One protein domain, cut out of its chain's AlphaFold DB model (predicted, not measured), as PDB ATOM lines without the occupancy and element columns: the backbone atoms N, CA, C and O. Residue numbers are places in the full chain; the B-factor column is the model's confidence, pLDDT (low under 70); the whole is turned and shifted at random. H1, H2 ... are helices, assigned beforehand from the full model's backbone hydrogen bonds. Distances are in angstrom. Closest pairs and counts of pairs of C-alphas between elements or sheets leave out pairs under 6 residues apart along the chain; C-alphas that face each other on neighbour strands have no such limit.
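What this domain is: This is residues 6 to 123 of the 129 residues of a protein of Salmonella muenchen (UniProt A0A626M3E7). The longest helix, H5, runs beside H3, and H4 completes a triangle of three nearly aligned helices, a small bundle that makes one end of the domain. H2 reaches from near H3 toward the small H1 at the far end, and residues 40 to 54 of the link between H2 and H3 stick out as a free loop. The printed part has 118 residues with five named helices, H1 to H5 in chain order, and no named strand; the class is all helix. It is only just compact, close to loose, with a radius of gyration of the C-alphas of 16.1 A and spans of 46 by 36 by 24 A.

Where its parts are: H5, residues 106 to 122, is 24.2 A long and ends at C-alpha 122 (139.508, 263.356, 136.756). H3, residues 63 to 77, measures 20.4 A, and H4, residues 86 to 98, 18.2 A. H2, residues 24 to 34, is 15.3 A long. H1, residues 6 to 10, begins at C-alpha 6 (133.936, 252.705, 103.742).

How they stand to each other: H5 touches H3, closest at the C-alphas of Arg 69 and Gly 120, 4.1 A apart; they run the same way at a shallow tilt of 13 degrees. H3 and H4 form a helical hairpin and touch at the C-alphas of Cys 68 and Leu 93, 6.5 A apart, running opposite ways at a shallow tilt of 6 degrees. H4 and H5, also a helical hairpin, only just touch, with 3 pairs of C-alphas within 8 A, through residues 96 to 97 and 110 to 113 alone; the closest C-alphas, of Tyr 96 and Ile 113, are 7.8 A apart. H2 is close to H3 but not clearly touching: the closest C-alphas, of Phe 27 and Leu 74, are 7.8 A apart. H1 is apart from the other four helices. In H1, H2, H4 and H5 every O i to N i+4 pair is within hydrogen-bond range; in H3, 8 of 11 are.

The domain as a whole: The C-alphas farthest apart, of Lys 6 and Pro 101, are 46.8 A apart. The printed part has no cut. The links H1 to H2 and H2 to H3 are long, with 13 and 28 residues. The mean pLDDT of the printed part is 91.1; residues 52 to 55 and 79 to 81 are under 70.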
ATOM      1  N   LYS A   6     135.089 251.808 103.584       97.19
ATOM      2  CA  LYS A   6     133.936 252.705 103.742       97.19
ATOM      3  C   LYS A   6     133.441 252.683 105.184       97.19
ATOM      4  O   LYS A   6     133.168 253.742 105.741       97.19
ATOM      5  N   VAL A   7     133.385 251.499 105.798       96.81
ATOM      6  CA  VAL A   7     133.055 251.358 107.225       96.81
ATOM      7  C   VAL A   7     134.077 252.098 108.088       96.81
ATOM      8  O   VAL A   7     133.681 252.891 108.935       96.81
ATOM      9  N   LEU A   8     135.377 251.913 107.838       96.75
ATOM     10  CA  LEU A   8     136.427 252.607 108.586       96.75
ATOM     11  C   LEU A   8     136.297 254.132 108.479       96.75
ATOM     12  O   LEU A   8     136.306 254.809 109.500       96.75
ATOM     13  N   ASN A   9     136.115 254.662 107.266       96.88
ATOM     14  CA  ASN A   9     135.959 256.101 107.031       96.88
ATOM     15  C   ASN A   9     134.783 256.707 107.812       96.88
ATOM     16  O   ASN A   9     134.898 257.818 108.322       96.88
ATOM     17  N   ASN A  10     133.675 255.973 107.942       96.81
ATOM     18  CA  ASN A  10     132.503 256.429 108.694       96.81
ATOM     19  C   ASN A  10     132.722 256.427 110.216       96.81
ATOM     20  O   ASN A  10     131.961 257.070 110.935       96.81
ATOM     21  N   HIS A  11     133.741 255.713 110.696       95.31
ATOM     22  CA  HIS A  11     134.016 255.492 112.114       95.31
ATOM     23  C   HIS A  11     135.367 256.057 112.573       95.31
ATOM     24  O   HIS A  11     135.800 255.768 113.684       95.31
ATOM     25  N   LEU A  12     136.038 256.893 111.771       94.19
ATOM     26  CA  LEU A  12     137.320 257.498 112.163       94.19
ATOM     27  C   LEU A  12     137.217 258.298 113.470       94.19
ATOM     28  O   LEU A  12     138.133 258.252 114.283       94.19
ATOM     29  N   ASN A  13     136.081 258.960 113.706       92.25
ATOM     30  CA  ASN A  13     135.831 259.727 114.932       92.25
ATOM     31  C   ASN A  13     135.568 258.849 116.171       92.25
ATOM     32  O   ASN A  13     135.505 259.378 117.276       92.25
ATOM     33  N   ASP A  14     135.393 257.535 115.996       91.62
ATOM     34  CA  ASP A  14     135.266 256.563 117.090       91.62
ATOM     35  C   ASP A  14     136.625 255.929 117.465       91.62
ATOM     36  O   ASP A  14     136.684 255.041 118.323       91.62
ATOM     37  N   ILE A  15     137.720 256.350 116.819       91.94
ATOM     38  CA  ILE A  15     139.091 255.970 117.173       91.94
ATOM     39  C   ILE A  15     139.647 257.033 118.120       91.94
ATOM     40  O   ILE A  15     139.914 258.166 117.733       91.94
ATOM     41  N   HIS A  16     139.800 256.645 119.381       90.00
ATOM     42  CA  HIS A  16     140.093 257.559 120.478       90.00
ATOM     43  C   HIS A  16     141.560 257.484 120.903       90.00
ATOM     44  O   HIS A  16     141.929 256.702 121.789       90.00
ATOM     45  N   ASP A  17     142.394 258.337 120.304       89.88
ATOM     46  CA  ASP A  17     143.815 258.492 120.652       89.88
ATOM     47  C   ASP A  17     144.017 258.812 122.140       89.88
ATOM     48  O   ASP A  17     145.043 258.479 122.745       89.88
ATOM     49  N   GLU A  18     143.012 259.408 122.780       90.19
ATOM     50  CA  GLU A  18     143.036 259.737 124.194       90.19
ATOM     51  C   GLU A  18     143.101 258.502 125.116       90.19
ATOM     52  O   GLU A  18     143.487 258.611 126.286       90.19
ATOM     53  N   LEU A  19     142.780 257.307 124.610       91.50
ATOM     54  CA  LEU A  19     142.951 256.057 125.349       91.50
ATOM     55  C   LEU A  19     144.409 255.584 125.349       91.50
ATOM     56  O   LEU A  19     144.822 254.951 126.324       91.50
ATOM     57  N   PHE A  20     145.201 255.954 124.335       93.31
ATOM     58  CA  PHE A  20     146.576 255.515 124.063       93.31
ATOM     59  C   PHE A  20     146.761 253.993 123.901       93.31
ATOM     60  O   PHE A  20     147.231 253.544 122.863       93.31
ATOM     61  N   LEU A  21     146.437 253.201 124.928       91.75
ATOM     62  CA  LEU A  21     146.523 251.742 124.937       91.75
ATOM     63  C   LEU A  21     145.442 251.149 125.846       91.75
ATOM     64  O   LEU A  21     145.242 251.648 126.952       91.75
ATOM     65  N   TYR A  22     144.874 250.014 125.439       92.94
ATOM     66  CA  TYR A  22     143.828 249.251 126.124       92.94
ATOM     67  C   TYR A  22     142.450 249.888 126.041       92.94
ATOM     68  O   TYR A  22     142.270 251.068 126.345       92.94
ATOM     69  N   TYR A  23     141.463 249.027 125.787       93.06
ATOM     70  CA  TYR A  23     140.053 249.363 125.601       93.06
ATOM     71  C   TYR A  23     139.744 250.165 124.332       93.06
ATOM     72  O   TYR A  23     138.571 250.407 124.070       93.06
ATOM     73  N   ASP A  24     140.746 250.553 123.550       92.75
ATOM     74  CA  ASP A  24     140.611 251.180 122.237       92.75
ATOM     75  C   ASP A  24     139.920 250.236 121.244       92.75
ATOM     76  O   ASP A  24     138.901 250.585 120.647       92.75
ATOM     77  N   ASP A  25     140.393 248.993 121.169       92.75
ATOM     78  CA  ASP A  25     139.802 247.916 120.378       92.75
ATOM     79  C   ASP A  25     138.359 247.600 120.796       92.75
ATOM     80  O   ASP A  25     137.457 247.488 119.962       92.75
ATOM     81  N   PHE A  26     138.130 247.505 122.105       91.94
ATOM     82  CA  PHE A  26     136.822 247.287 122.697       91.94
ATOM     83  C   PHE A  26     135.867 248.436 122.367       91.94
ATOM     84  O   PHE A  26     134.735 248.186 121.955       91.94
ATOM     85  N   PHE A  27     136.304 249.683 122.553       91.88
ATOM     86  CA  PHE A  27     135.487 250.865 122.310       91.88
ATOM     87  C   PHE A  27     135.078 250.939 120.844       91.88
ATOM     88  O   PHE A  27     133.891 251.058 120.538       91.88
ATOM     89  N   PHE A  28     136.052 250.818 119.945       93.62
ATOM     90  CA  PHE A  28     135.813 250.893 118.514       93.62
ATOM     91  C   PHE A  28     134.898 249.755 118.045       93.62
ATOM     92  O   PHE A  28     133.891 249.997 117.383       93.62
ATOM     93  N   GLY A  29     135.162 248.515 118.474       93.56
ATOM     94  CA  GLY A  29     134.289 247.375 118.185       93.56
ATOM     95  C   GLY A  29     132.866 247.567 118.717       93.56
ATOM     96  O   GLY A  29     131.895 247.253 118.033       93.56
ATOM     97  N   TYR A  30     132.720 248.140 119.911       91.94
ATOM     98  CA  TYR A  30     131.415 248.442 120.488       91.94
ATOM     99  C   TYR A  30     130.649 249.503 119.682       91.94
ATOM    100  O   TYR A  30     129.456 249.335 119.427       91.94
ATOM    101  N   LYS A  31     131.327 250.560 119.223       91.75
ATOM    102  CA  LYS A  31     130.749 251.584 118.340       91.75
ATOM    103  C   LYS A  31     130.293 251.021 117.001       91.75
ATOM    104  O   LYS A  31     129.189 251.342 116.568       91.75
ATOM    105  N   LEU A  32     131.083 250.130 116.400       94.56
ATOM    106  CA  LEU A  32     130.693 249.404 115.190       94.56
ATOM    107  C   LEU A  32     129.407 248.591 115.409       94.56
ATOM    108  O   LEU A  32     128.500 248.622 114.582       94.56
ATOM    109  N   VAL A  33     129.288 247.891 116.541       93.12
ATOM    110  CA  VAL A  33     128.066 247.136 116.862       93.12
ATOM    111  C   VAL A  33     126.871 248.073 117.054       93.12
ATOM    112  O   VAL A  33     125.794 247.796 116.528       93.12
ATOM    113  N   LEU A  34     127.046 249.201 117.750       91.12
ATOM    114  CA  LEU A  34     125.982 250.196 117.920       91.12
ATOM    115  C   LEU A  34     125.538 250.836 116.597       91.12
ATOM    116  O   LEU A  34     124.375 251.214 116.480       91.12
ATOM    117  N   SER A  35     126.419 250.929 115.597       93.12
ATOM    118  CA  SER A  35     126.070 251.404 114.251       93.12
ATOM    119  C   SER A  35     125.501 250.311 113.336       93.12
ATOM    120  O   SER A  35     125.298 250.542 112.144       93.12
ATOM    121  N   GLY A  36     125.223 249.119 113.878       95.19
ATOM    122  CA  GLY A  36     124.624 248.000 113.153       95.19
ATOM    123  C   GLY A  36     125.611 247.165 112.335       95.19
ATOM    124  O   GLY A  36     125.185 246.282 111.586       95.19
ATOM    125  N   GLN A  37     126.921 247.398 112.470       96.62
ATOM    126  CA  GLN A  37     127.931 246.568 111.816       96.62
ATOM    127  C   GLN A  37     128.026 245.200 112.492       96.62
ATOM    128  O   GLN A  37     128.004 245.070 113.717       96.62
ATOM    129  N   LYS A  38     128.171 244.154 111.678       95.75
ATOM    130  CA  LYS A  38     128.370 242.786 112.162       95.75
ATOM    131  C   LYS A  38     129.862 242.483 112.229       95.75
ATOM    132  O   LYS A  38     130.565 242.607 111.230       95.75
ATOM    133  N   ILE A  39     130.327 242.032 113.390       95.56
ATOM    134  CA  ILE A  39     131.707 241.580 113.591       95.56
ATOM    135  C   ILE A  39     131.719 240.050 113.555       95.56
ATOM    136  O   ILE A  39     131.063 239.400 114.367       95.56
ATOM    137  N   ARG A  40     132.461 239.471 112.607       95.25
ATOM    138  CA  ARG A  40     132.650 238.021 112.471       95.25
ATOM    139  C   ARG A  40     134.032 237.625 112.984       95.25
ATOM    140  O   ARG A  40     135.037 238.191 112.564       95.25
ATOM    141  N   TYR A  41     134.074 236.599 113.828       95.19
ATOM    142  CA  TYR A  41     135.294 235.841 114.095       95.19
ATOM    143  C   TYR A  41     135.456 234.746 113.031       95.19
ATOM    144  O   TYR A  41     134.526 233.975 112.796       95.19
ATOM    145  N   SER A  42     136.621 234.697 112.385       96.31
ATOM    146  CA  SER A  42     136.944 233.758 111.305       96.31
ATOM    147  C   SER A  42     138.055 232.805 111.757       96.31
ATOM    148  O   SER A  42     139.226 233.170 111.633       96.31
ATOM    149  N   PRO A  43     137.733 231.609 112.292       96.12
ATOM    150  CA  PRO A  43     138.740 230.642 112.747       96.12
ATOM    151  C   PRO A  43     139.670 230.144 111.626       96.12
ATOM    152  O   PRO A  43     140.754 229.629 111.898       96.12
ATOM    153  N   GLU A  44     139.256 230.297 110.370       96.75
ATOM    154  CA  GLU A  44     140.038 229.984 109.179       96.75
ATOM    155  C   GLU A  44     141.219 230.945 108.950       96.75
ATOM    156  O   GLU A  44     142.209 230.552 108.335       96.75
ATOM    157  N   ILE A  45     141.161 232.174 109.478       95.06
ATOM    158  CA  ILE A  45     142.245 233.155 109.368       95.06
ATOM    159  C   ILE A  45     143.097 233.097 110.635       95.06
ATOM    160  O   ILE A  45     142.629 233.394 111.733       95.06
ATOM    161  N   LYS A  46     144.378 232.756 110.479       94.62
ATOM    162  CA  LYS A  46     145.321 232.625 111.594       94.62
ATOM    163  C   LYS A  46     146.362 233.737 111.548       94.62
ATOM    164  O   LYS A  46     147.060 233.892 110.551       94.62
ATOM    165  N   PHE A  47     146.488 234.466 112.652       91.75
ATOM    166  CA  PHE A  47     147.567 235.422 112.891       91.75
ATOM    167  C   PHE A  47     148.419 234.918 114.052       91.75
ATOM    168  O   PHE A  47     147.882 234.542 115.093       91.75
ATOM    169  N   ILE A  48     149.738 234.916 113.878       92.94
ATOM    170  CA  ILE A  48     150.689 234.610 114.949       92.94
ATOM    171  C   ILE A  48     151.156 235.942 115.523       92.94
ATOM    172  O   ILE A  48     151.612 236.808 114.779       92.94
ATOM    173  N   HIS A  49     151.014 236.118 116.834       89.31
ATOM    174  CA  HIS A  49     151.514 237.294 117.531       89.31
ATOM    175  C   HIS A  49     152.122 236.897 118.870       89.31
ATOM    176  O   HIS A  49     151.696 235.928 119.502       89.31
ATOM    177  N   ASP A  50     153.092 237.683 119.320       90.06
ATOM    178  CA  ASP A  50     153.702 237.471 120.621       90.06
ATOM    179  C   ASP A  50     152.685 237.731 121.731       90.06
ATOM    180  O   ASP A  50     151.960 238.734 121.746       90.06
ATOM    181  N   ILE A  51     152.650 236.813 122.692       80.69
ATOM    182  CA  ILE A  51     151.890 236.958 123.928       80.69
ATOM    183  C   ILE A  51     152.841 236.895 125.112       80.69
ATOM    184  O   ILE A  51     153.772 236.093 125.153       80.69
ATOM    185  N   SER A  52     152.595 237.715 126.132       69.94
ATOM    186  CA  SER A  52     153.296 237.540 127.401       69.94
ATOM    187  C   SER A  52     152.690 236.337 128.133       69.94
ATOM    188  O   SER A  52     151.710 236.476 128.861       69.94
ATOM    189  N   ILE A  53     153.283 235.153 127.959       53.78
ATOM    190  CA  ILE A  53     152.842 233.880 128.574       53.78
ATOM    191  C   ILE A  53     152.971 233.909 130.120       53.78
ATOM    192  O   ILE A  53     152.398 233.091 130.834       53.78
ATOM    193  N   HIS A  54     153.646 234.921 130.679       57.28
ATOM    194  CA  HIS A  54     153.788 235.163 132.121       57.28
ATOM    195  C   HIS A  54     152.524 235.794 132.747       57.28
ATOM    196  O   HIS A  54     152.601 236.806 133.446       57.28
ATOM    197  N   GLY A  55     151.353 235.193 132.504       62.16
ATOM    198  CA  GLY A  55     150.008 235.716 132.800       62.16
ATOM    199  C   GLY A  55     149.655 235.985 134.271       62.16
ATOM    200  O   GLY A  55     148.490 236.210 134.585       62.16
ATOM    201  N   LYS A  56     150.632 235.973 135.182       75.81
ATOM    202  CA  LYS A  56     150.452 236.370 136.587       75.81
ATOM    203  C   LYS A  56     150.862 237.820 136.864       75.81
ATOM    204  O   LYS A  56     150.504 238.347 137.910       75.81
ATOM    205  N   CYS A  57     151.591 238.470 135.956       86.88
ATOM    206  CA  CYS A  57     152.099 239.831 136.148       86.88
ATOM    207  C   CYS A  57     151.735 240.750 134.975       86.88
ATOM    208  O   CYS A  57     151.464 240.290 133.867       86.88
ATOM    209  N   ILE A  58     151.741 242.061 135.220       89.56
ATOM    210  CA  ILE A  58     151.527 243.079 134.185       89.56
ATOM    211  C   ILE A  58     152.872 243.755 133.973       89.56
ATOM    212  O   ILE A  58     153.318 244.547 134.799       89.56
ATOM    213  N   CYS A  59     153.514 243.411 132.861       87.25
ATOM    214  CA  CYS A  59     154.839 243.902 132.516       87.25
ATOM    215  C   CYS A  59     154.825 244.623 131.157       87.25
ATOM    216  O   CYS A  59     154.295 244.093 130.170       87.25
ATOM    217  N   PRO A  60     155.451 245.806 131.054       90.56
ATOM    218  CA  PRO A  60     155.923 246.675 132.146       90.56
ATOM    219  C   PRO A  60     154.791 247.193 133.053       90.56
ATOM    220  O   PRO A  60     153.642 247.290 132.623       90.56
ATOM    221  N   GLU A  61     155.123 247.567 134.295       92.31
ATOM    222  CA  GLU A  61     154.143 247.896 135.343       92.31
ATOM    223  C   GLU A  61     153.236 249.075 134.973       92.31
ATOM    224  O   GLU A  61     152.071 249.096 135.357       92.31
ATOM    225  N   TRP A  62     153.736 250.035 134.186       94.00
ATOM    226  CA  TRP A  62     152.971 251.215 133.771       94.00
ATOM    227  C   TRP A  62     151.722 250.874 132.955       94.00
ATOM    228  O   TRP A  62     150.794 251.668 132.903       94.00
ATOM    229  N   LYS A  63     151.630 249.683 132.358       93.94
ATOM    230  CA  LYS A  63     150.430 249.257 131.621       93.94
ATOM    231  C   LYS A  63     149.177 249.217 132.502       93.94
ATOM    232  O   LYS A  63     148.083 249.479 132.008       93.94
ATOM    233  N   VAL A  64     149.324 248.961 133.809       95.31
ATOM    234  CA  VAL A  64     148.186 248.966 134.745       95.31
ATOM    235  C   VAL A  64     147.550 250.347 134.886       95.31
ATOM    236  O   VAL A  64     146.344 250.437 135.099       95.31
ATOM    237  N   TYR A  65     148.328 251.420 134.708       96.88
ATOM    238  CA  TYR A  65     147.804 252.784 134.727       96.88
ATOM    239  C   TYR A  65     146.713 252.950 133.669       96.88
ATOM    240  O   TYR A  65     145.612 253.382 133.998       96.88
ATOM    241  N   TYR A  66     146.980 252.527 132.430       96.69
ATOM    242  CA  TYR A  66     146.023 252.634 131.329       96.69
ATOM    243  C   TYR A  66     144.822 251.700 131.512       96.69
ATOM    244  O   TYR A  66     143.695 252.109 131.252       96.69
ATOM    245  N   LEU A  67     145.027 250.495 132.060       95.56
ATOM    246  CA  LEU A  67     143.929 249.582 132.395       95.56
ATOM    247  C   LEU A  67     142.959 250.181 133.428       95.56
ATOM    248  O   LEU A  67     141.747 250.136 133.229       95.56
ATOM    249  N   CYS A  68     143.476 250.771 134.510       96.31
ATOM    250  CA  CYS A  68     142.655 251.426 135.533       96.31
ATOM    251  C   CYS A  68     142.004 252.711 135.009       96.31
ATOM    252  O   CYS A  68     140.806 252.927 135.194       96.31
ATOM    253  N   ARG A  69     142.793 253.563 134.350       96.62
ATOM    254  CA  ARG A  69     142.347 254.864 133.856       96.62
ATOM    255  C   ARG A  69     141.262 254.721 132.801       96.62
ATOM    256  O   ARG A  69     140.196 255.312 132.957       96.62
ATOM    257  N   ASN A  70     141.510 253.924 131.760       95.88
ATOM    258  CA  ASN A  70     140.597 253.789 130.625       95.88
ATOM    259  C   ASN A  70     139.296 253.100 131.040       95.88
ATOM    260  O   ASN A  70     138.235 253.508 130.586       95.88
ATOM    261  N   LEU A  71     139.331 252.155 131.987       94.50
ATOM    262  CA  LEU A  71     138.114 251.564 132.553       94.50
ATOM    263  C   LEU A  71     137.145 252.623 133.116       94.50
ATOM    264  O   LEU A  71     135.931 252.507 132.947       94.50
ATOM    265  N   LEU A  72     137.674 253.656 133.776       93.62
ATOM    266  CA  LEU A  72     136.880 254.758 134.325       93.62
ATOM    267  C   LEU A  72     136.525 255.801 133.257       93.62
ATOM    268  O   LEU A  72     135.405 256.313 133.249       93.62
ATOM    269  N   LEU A  73     137.456 256.082 132.343       91.31
ATOM    270  CA  LEU A  73     137.277 257.028 131.238       91.31
ATOM    271  C   LEU A  73     136.178 256.570 130.270       91.31
ATOM    272  O   LEU A  73     135.325 257.372 129.900       91.31
ATOM    273  N   LEU A  74     136.113 255.273 129.945       87.56
ATOM    274  CA  LEU A  74     135.081 254.718 129.062       87.56
ATOM    275  C   LEU A  74     133.663 254.976 129.567       87.56
ATOM    276  O   LEU A  74     132.766 255.238 128.773       87.56
ATOM    277  N   ARG A  75     133.450 254.951 130.888       84.62
ATOM    278  CA  ARG A  75     132.140 255.263 131.475       84.62
ATOM    279  C   ARG A  75     131.714 256.711 131.216       84.62
ATOM    280  O   ARG A  75     130.518 256.986 131.193       84.62
ATOM    281  N   LYS A  76     132.674 257.627 131.056       82.56
ATOM    282  CA  LYS A  76     132.411 259.026 130.700       82.56
ATOM    283  C   LYS A  76     132.199 259.197 129.198       82.56
ATOM    284  O   LYS A  76     131.286 259.912 128.812       82.56
ATOM    285  N   LEU A  77     133.014 258.528 128.380       82.06
ATOM    286  CA  LEU A  77     132.937 258.611 126.917       82.06
ATOM    287  C   LEU A  77     131.668 257.949 126.352       82.06
ATOM    288  O   LEU A  77     131.153 258.384 125.327       82.06
ATOM    289  N   LEU A  78     131.138 256.917 127.022       80.00
ATOM    290  CA  LEU A  78     129.918 256.208 126.616       80.00
ATOM    291  C   LEU A  78     128.879 256.217 127.742       80.00
ATOM    292  O   LEU A  78     128.717 255.221 128.455       80.00
ATOM    293  N   PRO A  79     128.178 257.353 127.933       66.56
ATOM    294  CA  PRO A  79     127.261 257.522 129.054       66.56
ATOM    295  C   PRO A  79     126.003 256.651 128.933       66.56
ATOM    296  O   PRO A  79     125.458 256.243 129.965       66.56
ATOM    297  N   VAL A  80     125.550 256.340 127.710       69.12
ATOM    298  CA  VAL A  80     124.357 255.518 127.462       69.12
ATOM    299  C   VAL A  80     124.539 254.629 126.220       69.12
ATOM    300  O   VAL A  80     124.901 255.147 125.165       69.12
ATOM    301  N   PRO A  81     124.246 253.318 126.321       69.06
ATOM    302  CA  PRO A  81     124.022 252.574 127.562       69.06
ATOM    303  C   PRO A  81     125.339 252.406 128.342       69.06
ATOM    304  O   PRO A  81     126.423 252.321 127.767       69.06
ATOM    305  N   ARG A  82     125.258 252.362 129.679       74.56
ATOM    306  CA  ARG A  82     126.445 252.187 130.532       74.56
ATOM    307  C   ARG A  82     127.036 250.797 130.317       74.56
ATOM    308  O   ARG A  82     126.513 249.818 130.840       74.56
ATOM    309  N   ILE A  83     128.156 250.737 129.606       79.94
ATOM    310  CA  ILE A  83     128.845 249.488 129.259       79.94
ATOM    311  C   ILE A  83     129.230 248.674 130.496       79.94
ATOM    312  O   ILE A  83     129.009 247.467 130.553       79.94
ATOM    313  N   PHE A  84     129.827 249.335 131.490       86.31
ATOM    314  CA  PHE A  84     130.269 248.691 132.720       86.31
ATOM    315  C   PHE A  84     129.447 249.180 133.907       86.31
ATOM    316  O   PHE A  84     129.390 250.378 134.214       86.31
ATOM    317  N   SER A  85     128.846 248.231 134.623       89.88
ATOM    318  CA  SER A  85     128.235 248.500 135.922       89.88
ATOM    319  C   SER A  85     129.297 248.941 136.937       89.88
ATOM    320  O   SER A  85     130.483 248.635 136.797       89.88
ATOM    321  N   VAL A  86     128.875 249.648 137.993       90.62
ATOM    322  CA  VAL A  86     129.777 250.021 139.103       90.62
ATOM    323  C   VAL A  86     130.452 248.775 139.683       90.62
ATOM    324  O   VAL A  86     131.665 248.772 139.861       90.62
ATOM    325  N   LEU A  87     129.689 247.695 139.887       94.31
ATOM    326  CA  LEU A  87     130.214 246.427 140.393       94.31
ATOM    327  C   LEU A  87     131.292 245.839 139.469       94.31
ATOM    328  O   LEU A  87     132.343 245.428 139.949       94.31
ATOM    329  N   SER A  88     131.075 245.847 138.147       93.38
ATOM    330  CA  SER A  88     132.069 245.353 137.182       93.38
ATOM    331  C   SER A  88     133.371 246.155 137.237       93.38
ATOM    332  O   SER A  88     134.458 245.575 137.200       93.38
ATOM    333  N   ILE A  89     133.271 247.481 137.377       94.50
ATOM    334  CA  ILE A  89     134.436 248.361 137.528       94.50
ATOM    335  C   ILE A  89     135.198 248.013 138.808       94.50
ATOM    336  O   ILE A  89     136.403 247.779 138.748       94.50
ATOM    337  N   VAL A  90     134.499 247.920 139.943       96.06
ATOM    338  CA  VAL A  90     135.108 247.581 141.239       96.06
ATOM    339  C   VAL A  90     135.814 246.229 141.168       96.06
ATOM    340  O   VAL A  90     136.986 246.146 141.516       96.06
ATOM    341  N   LEU A  91     135.166 245.189 140.635       96.88
ATOM    342  CA  LEU A  91     135.768 243.858 140.510       96.88
ATOM    343  C   LEU A  91     137.033 243.857 139.639       96.88
ATOM    344  O   LEU A  91     138.014 243.193 139.977       96.88
ATOM    345  N   ARG A  92     137.052 244.612 138.533       95.12
ATOM    346  CA  ARG A  92     138.243 244.733 137.675       95.12
ATOM    347  C   ARG A  92     139.382 245.479 138.372       95.12
ATOM    348  O   ARG A  92     140.520 245.025 138.297       95.12
ATOM    349  N   LEU A  93     139.091 246.568 139.088       96.50
ATOM    350  CA  LEU A  93     140.100 247.276 139.885       96.50
ATOM    351  C   LEU A  93     140.658 246.379 141.000       96.50
ATOM    352  O   LEU A  93     141.875 246.287 141.163       96.50
ATOM    353  N   SER A  94     139.791 245.637 141.695       96.31
ATOM    354  CA  SER A  94     140.194 244.653 142.704       96.31
ATOM    355  C   SER A  94     141.068 243.551 142.111       96.31
ATOM    356  O   SER A  94     142.058 243.172 142.727       96.31
ATOM    357  N   LYS A  95     140.779 243.079 140.890       94.94
ATOM    358  CA  LYS A  95     141.651 242.134 140.172       94.94
ATOM    359  C   LYS A  95     143.053 242.714 139.958       94.94
ATOM    360  O   LYS A  95     144.034 242.004 140.172       94.94
ATOM    361  N   TYR A  96     143.171 243.978 139.547       94.75
ATOM    362  CA  TYR A  96     144.481 244.609 139.339       94.75
ATOM    363  C   TYR A  96     145.257 244.803 140.645       94.75
ATOM    364  O   TYR A  96     146.483 244.699 140.643       94.75
ATOM    365  N   LEU A  97     144.569 245.016 141.766       95.50
ATOM    366  CA  LEU A  97     145.192 245.000 143.089       95.50
ATOM    367  C   LEU A  97     145.596 243.582 143.512       95.50
ATOM    368  O   LEU A  97     146.703 243.385 144.002       95.50
ATOM    369  N   ALA A  98     144.744 242.586 143.267       94.44
ATOM    370  CA  ALA A  98     144.982 241.202 143.662       94.44
ATOM    371  C   ALA A  98     146.243 240.615 143.021       94.44
ATOM    372  O   ALA A  98     146.907 239.807 143.650       94.44
ATOM    373  N   ILE A  99     146.623 241.044 141.814       92.25
ATOM    374  CA  ILE A  99     147.854 240.575 141.153       92.25
ATOM    375  C   ILE A  99     149.146 241.225 141.685       92.25
ATOM    376  O   ILE A  99     150.235 240.850 141.252       92.25
ATOM    377  N   LEU A 100     149.065 242.171 142.629       93.31
ATOM    378  CA  LEU A 100     150.221 242.850 143.227       93.31
ATOM    379  C   LEU A 100     151.317 241.902 143.757       93.31
ATOM    380  O   LEU A 100     152.489 242.186 143.493       93.31
ATOM    381  N   PRO A 101     151.010 240.791 144.467       93.00
ATOM    382  CA  PRO A 101     152.036 239.878 144.977       93.00
ATOM    383  C   PRO A 101     152.953 239.306 143.888       93.00
ATOM    384  O   PRO A 101     154.106 238.992 144.175       93.00
ATOM    385  N   TRP A 102     152.465 239.227 142.646       91.75
ATOM    386  CA  TRP A 102     153.185 238.690 141.488       91.75
ATOM    387  C   TRP A 102     153.943 239.751 140.676       91.75
ATOM    388  O   TRP A 102     154.598 239.410 139.690       91.75
ATOM    389  N   GLN A 103     153.879 241.031 141.056       91.62
ATOM    390  CA  GLN A 103     154.582 242.106 140.350       91.62
ATOM    391  C   GLN A 103     156.030 242.238 140.821       91.62
ATOM    392  O   GLN A 103     156.315 242.203 142.020       91.62
ATOM    393  N   ARG A 104     156.947 242.473 139.873       89.44
ATOM    394  CA  ARG A 104     158.376 242.670 140.164       89.44
ATOM    395  C   ARG A 104     158.613 243.970 140.939       89.44
ATOM    396  O   ARG A 104     159.237 243.947 141.994       89.44
ATOM    397  N   LYS A 105     158.081 245.101 140.457       93.44
ATOM    398  CA  LYS A 105     158.214 246.419 141.110       93.44
ATOM    399  C   LYS A 105     156.913 246.847 141.797       93.44
ATOM    400  O   LYS A 105     156.203 247.724 141.309       93.44
ATOM    401  N   LYS A 106     156.619 246.253 142.959       94.81
ATOM    402  CA  LYS A 106     155.359 246.438 143.715       94.81
ATOM    403  C   LYS A 106     154.988 247.904 143.974       94.81
ATOM    404  O   LYS A 106     153.875 248.309 143.657       94.81
ATOM    405  N   PHE A 107     155.916 248.717 144.486       95.81
ATOM    406  CA  PHE A 107     155.648 250.134 144.774       95.81
ATOM    407  C   PHE A 107     155.338 250.943 143.514       95.81
ATOM    408  O   PHE A 107     154.379 251.710 143.486       95.81
ATOM    409  N   ARG A 108     156.105 250.728 142.438       95.50
ATOM    410  CA  ARG A 108     155.875 251.397 141.152       95.50
ATOM    411  C   ARG A 108     154.539 250.977 140.536       95.50
ATOM    412  O   ARG A 108     153.832 251.803 139.973       95.50
ATOM    413  N   TYR A 109     154.181 249.708 140.675       95.94
ATOM    414  CA  TYR A 109     152.898 249.182 140.232       95.94
ATOM    415  C   TYR A 109     151.717 249.789 141.011       95.94
ATOM    416  O   TYR A 109     150.763 250.258 140.396       95.94
ATOM    417  N   LEU A 110     151.806 249.862 142.345       96.69
ATOM    418  CA  LEU A 110     150.804 250.535 143.184       96.69
ATOM    419  C   LEU A 110     150.653 252.012 142.825       96.69
ATOM    420  O   LEU A 110     149.531 252.497 142.700       96.69
ATOM    421  N   TYR A 111     151.773 252.706 142.607       96.62
ATOM    422  CA  TYR A 111     151.768 254.087 142.137       96.62
ATOM    423  C   TYR A 111     150.966 254.229 140.836       96.62
ATOM    424  O   TYR A 111     150.092 255.088 140.750       96.62
ATOM    425  N   PHE A 112     151.184 253.351 139.852       97.31
ATOM    426  CA  PHE A 112     150.441 253.391 138.591       97.31
ATOM    427  C   PHE A 112     148.962 253.022 138.727       97.31
ATOM    428  O   PHE A 112     148.141 253.617 138.030       97.31
ATOM    429  N   ILE A 113     148.595 252.106 139.631       97.06
ATOM    430  CA  ILE A 113     147.181 251.857 139.954       97.06
ATOM    431  C   ILE A 113     146.540 253.129 140.503       97.06
ATOM    432  O   ILE A 113     145.511 253.565 139.989       97.06
ATOM    433  N   TRP A 114     147.157 253.730 141.522       97.38
ATOM    434  CA  TRP A 114     146.640 254.927 142.176       97.38
ATOM    435  C   TRP A 114     146.490 256.089 141.190       97.38
ATOM    436  O   TRP A 114     145.403 256.655 141.058       97.38
ATOM    437  N   GLN A 115     147.547 256.388 140.430       96.94
ATOM    438  CA  GLN A 115     147.521 257.430 139.402       96.94
ATOM    439  C   GLN A 115     146.475 257.142 138.322       96.94
ATOM    440  O   GLN A 115     145.736 258.044 137.937       96.94
ATOM    441  N   GLY A 116     146.355 255.890 137.869       96.94
ATOM    442  CA  GLY A 116     145.382 255.505 136.848       96.94
ATOM    443  C   GLY A 116     143.946 255.734 137.312       96.94
ATOM    444  O   GLY A 116     143.143 256.306 136.578       96.94
ATOM    445  N   ILE A 117     143.635 255.367 138.559       97.12
ATOM    446  CA  ILE A 117     142.318 255.610 139.162       97.12
ATOM    447  C   ILE A 117     142.045 257.115 139.270       97.12
ATOM    448  O   ILE A 117     141.010 257.580 138.793       97.12
ATOM    449  N   LEU A 118     142.974 257.890 139.841       96.81
ATOM    450  CA  LEU A 118     142.807 259.338 139.988       96.81
ATOM    451  C   LEU A 118     142.610 260.037 138.640       96.81
ATOM    452  O   LEU A 118     141.713 260.866 138.500       96.81
ATOM    453  N   HIS A 119     143.422 259.700 137.640       96.19
ATOM    454  CA  HIS A 119     143.332 260.292 136.309       96.19
ATOM    455  C   HIS A 119     142.038 259.892 135.602       96.19
ATOM    456  O   HIS A 119     141.376 260.754 135.028       96.19
ATOM    457  N   GLY A 120     141.610 258.634 135.723       94.81
ATOM    458  CA  GLY A 120     140.331 258.178 135.182       94.81
ATOM    459  C   GLY A 120     139.141 258.922 135.802       94.81
ATOM    460  O   GLY A 120     138.262 259.407 135.085       94.81
ATOM    461  N   LEU A 121     139.148 259.111 137.126       94.06
ATOM    462  CA  LEU A 121     138.132 259.903 137.831       94.06
ATOM    463  C   LEU A 121     138.163 261.383 137.438       94.06
ATOM    464  O   LEU A 121     137.101 261.979 137.259       94.06
ATOM    465  N   LYS A 122     139.347 261.970 137.233       94.19
ATOM    466  CA  LYS A 122     139.508 263.356 136.756       94.19
ATOM    467  C   LYS A 122     139.218 263.524 135.260       94.19
ATOM    468  O   LYS A 122     138.971 264.636 134.821       94.19
ATOM    469  N   GLY A 123     139.160 262.434 134.490       92.62
ATOM    470  CA  GLY A 123     138.997 262.483 133.032       92.62
ATOM    471  C   GLY A 123     140.270 262.884 132.284       92.62
ATOM    472  O   GLY A 123     140.186 263.311 131.141       92.62
TER     473      GLY A 123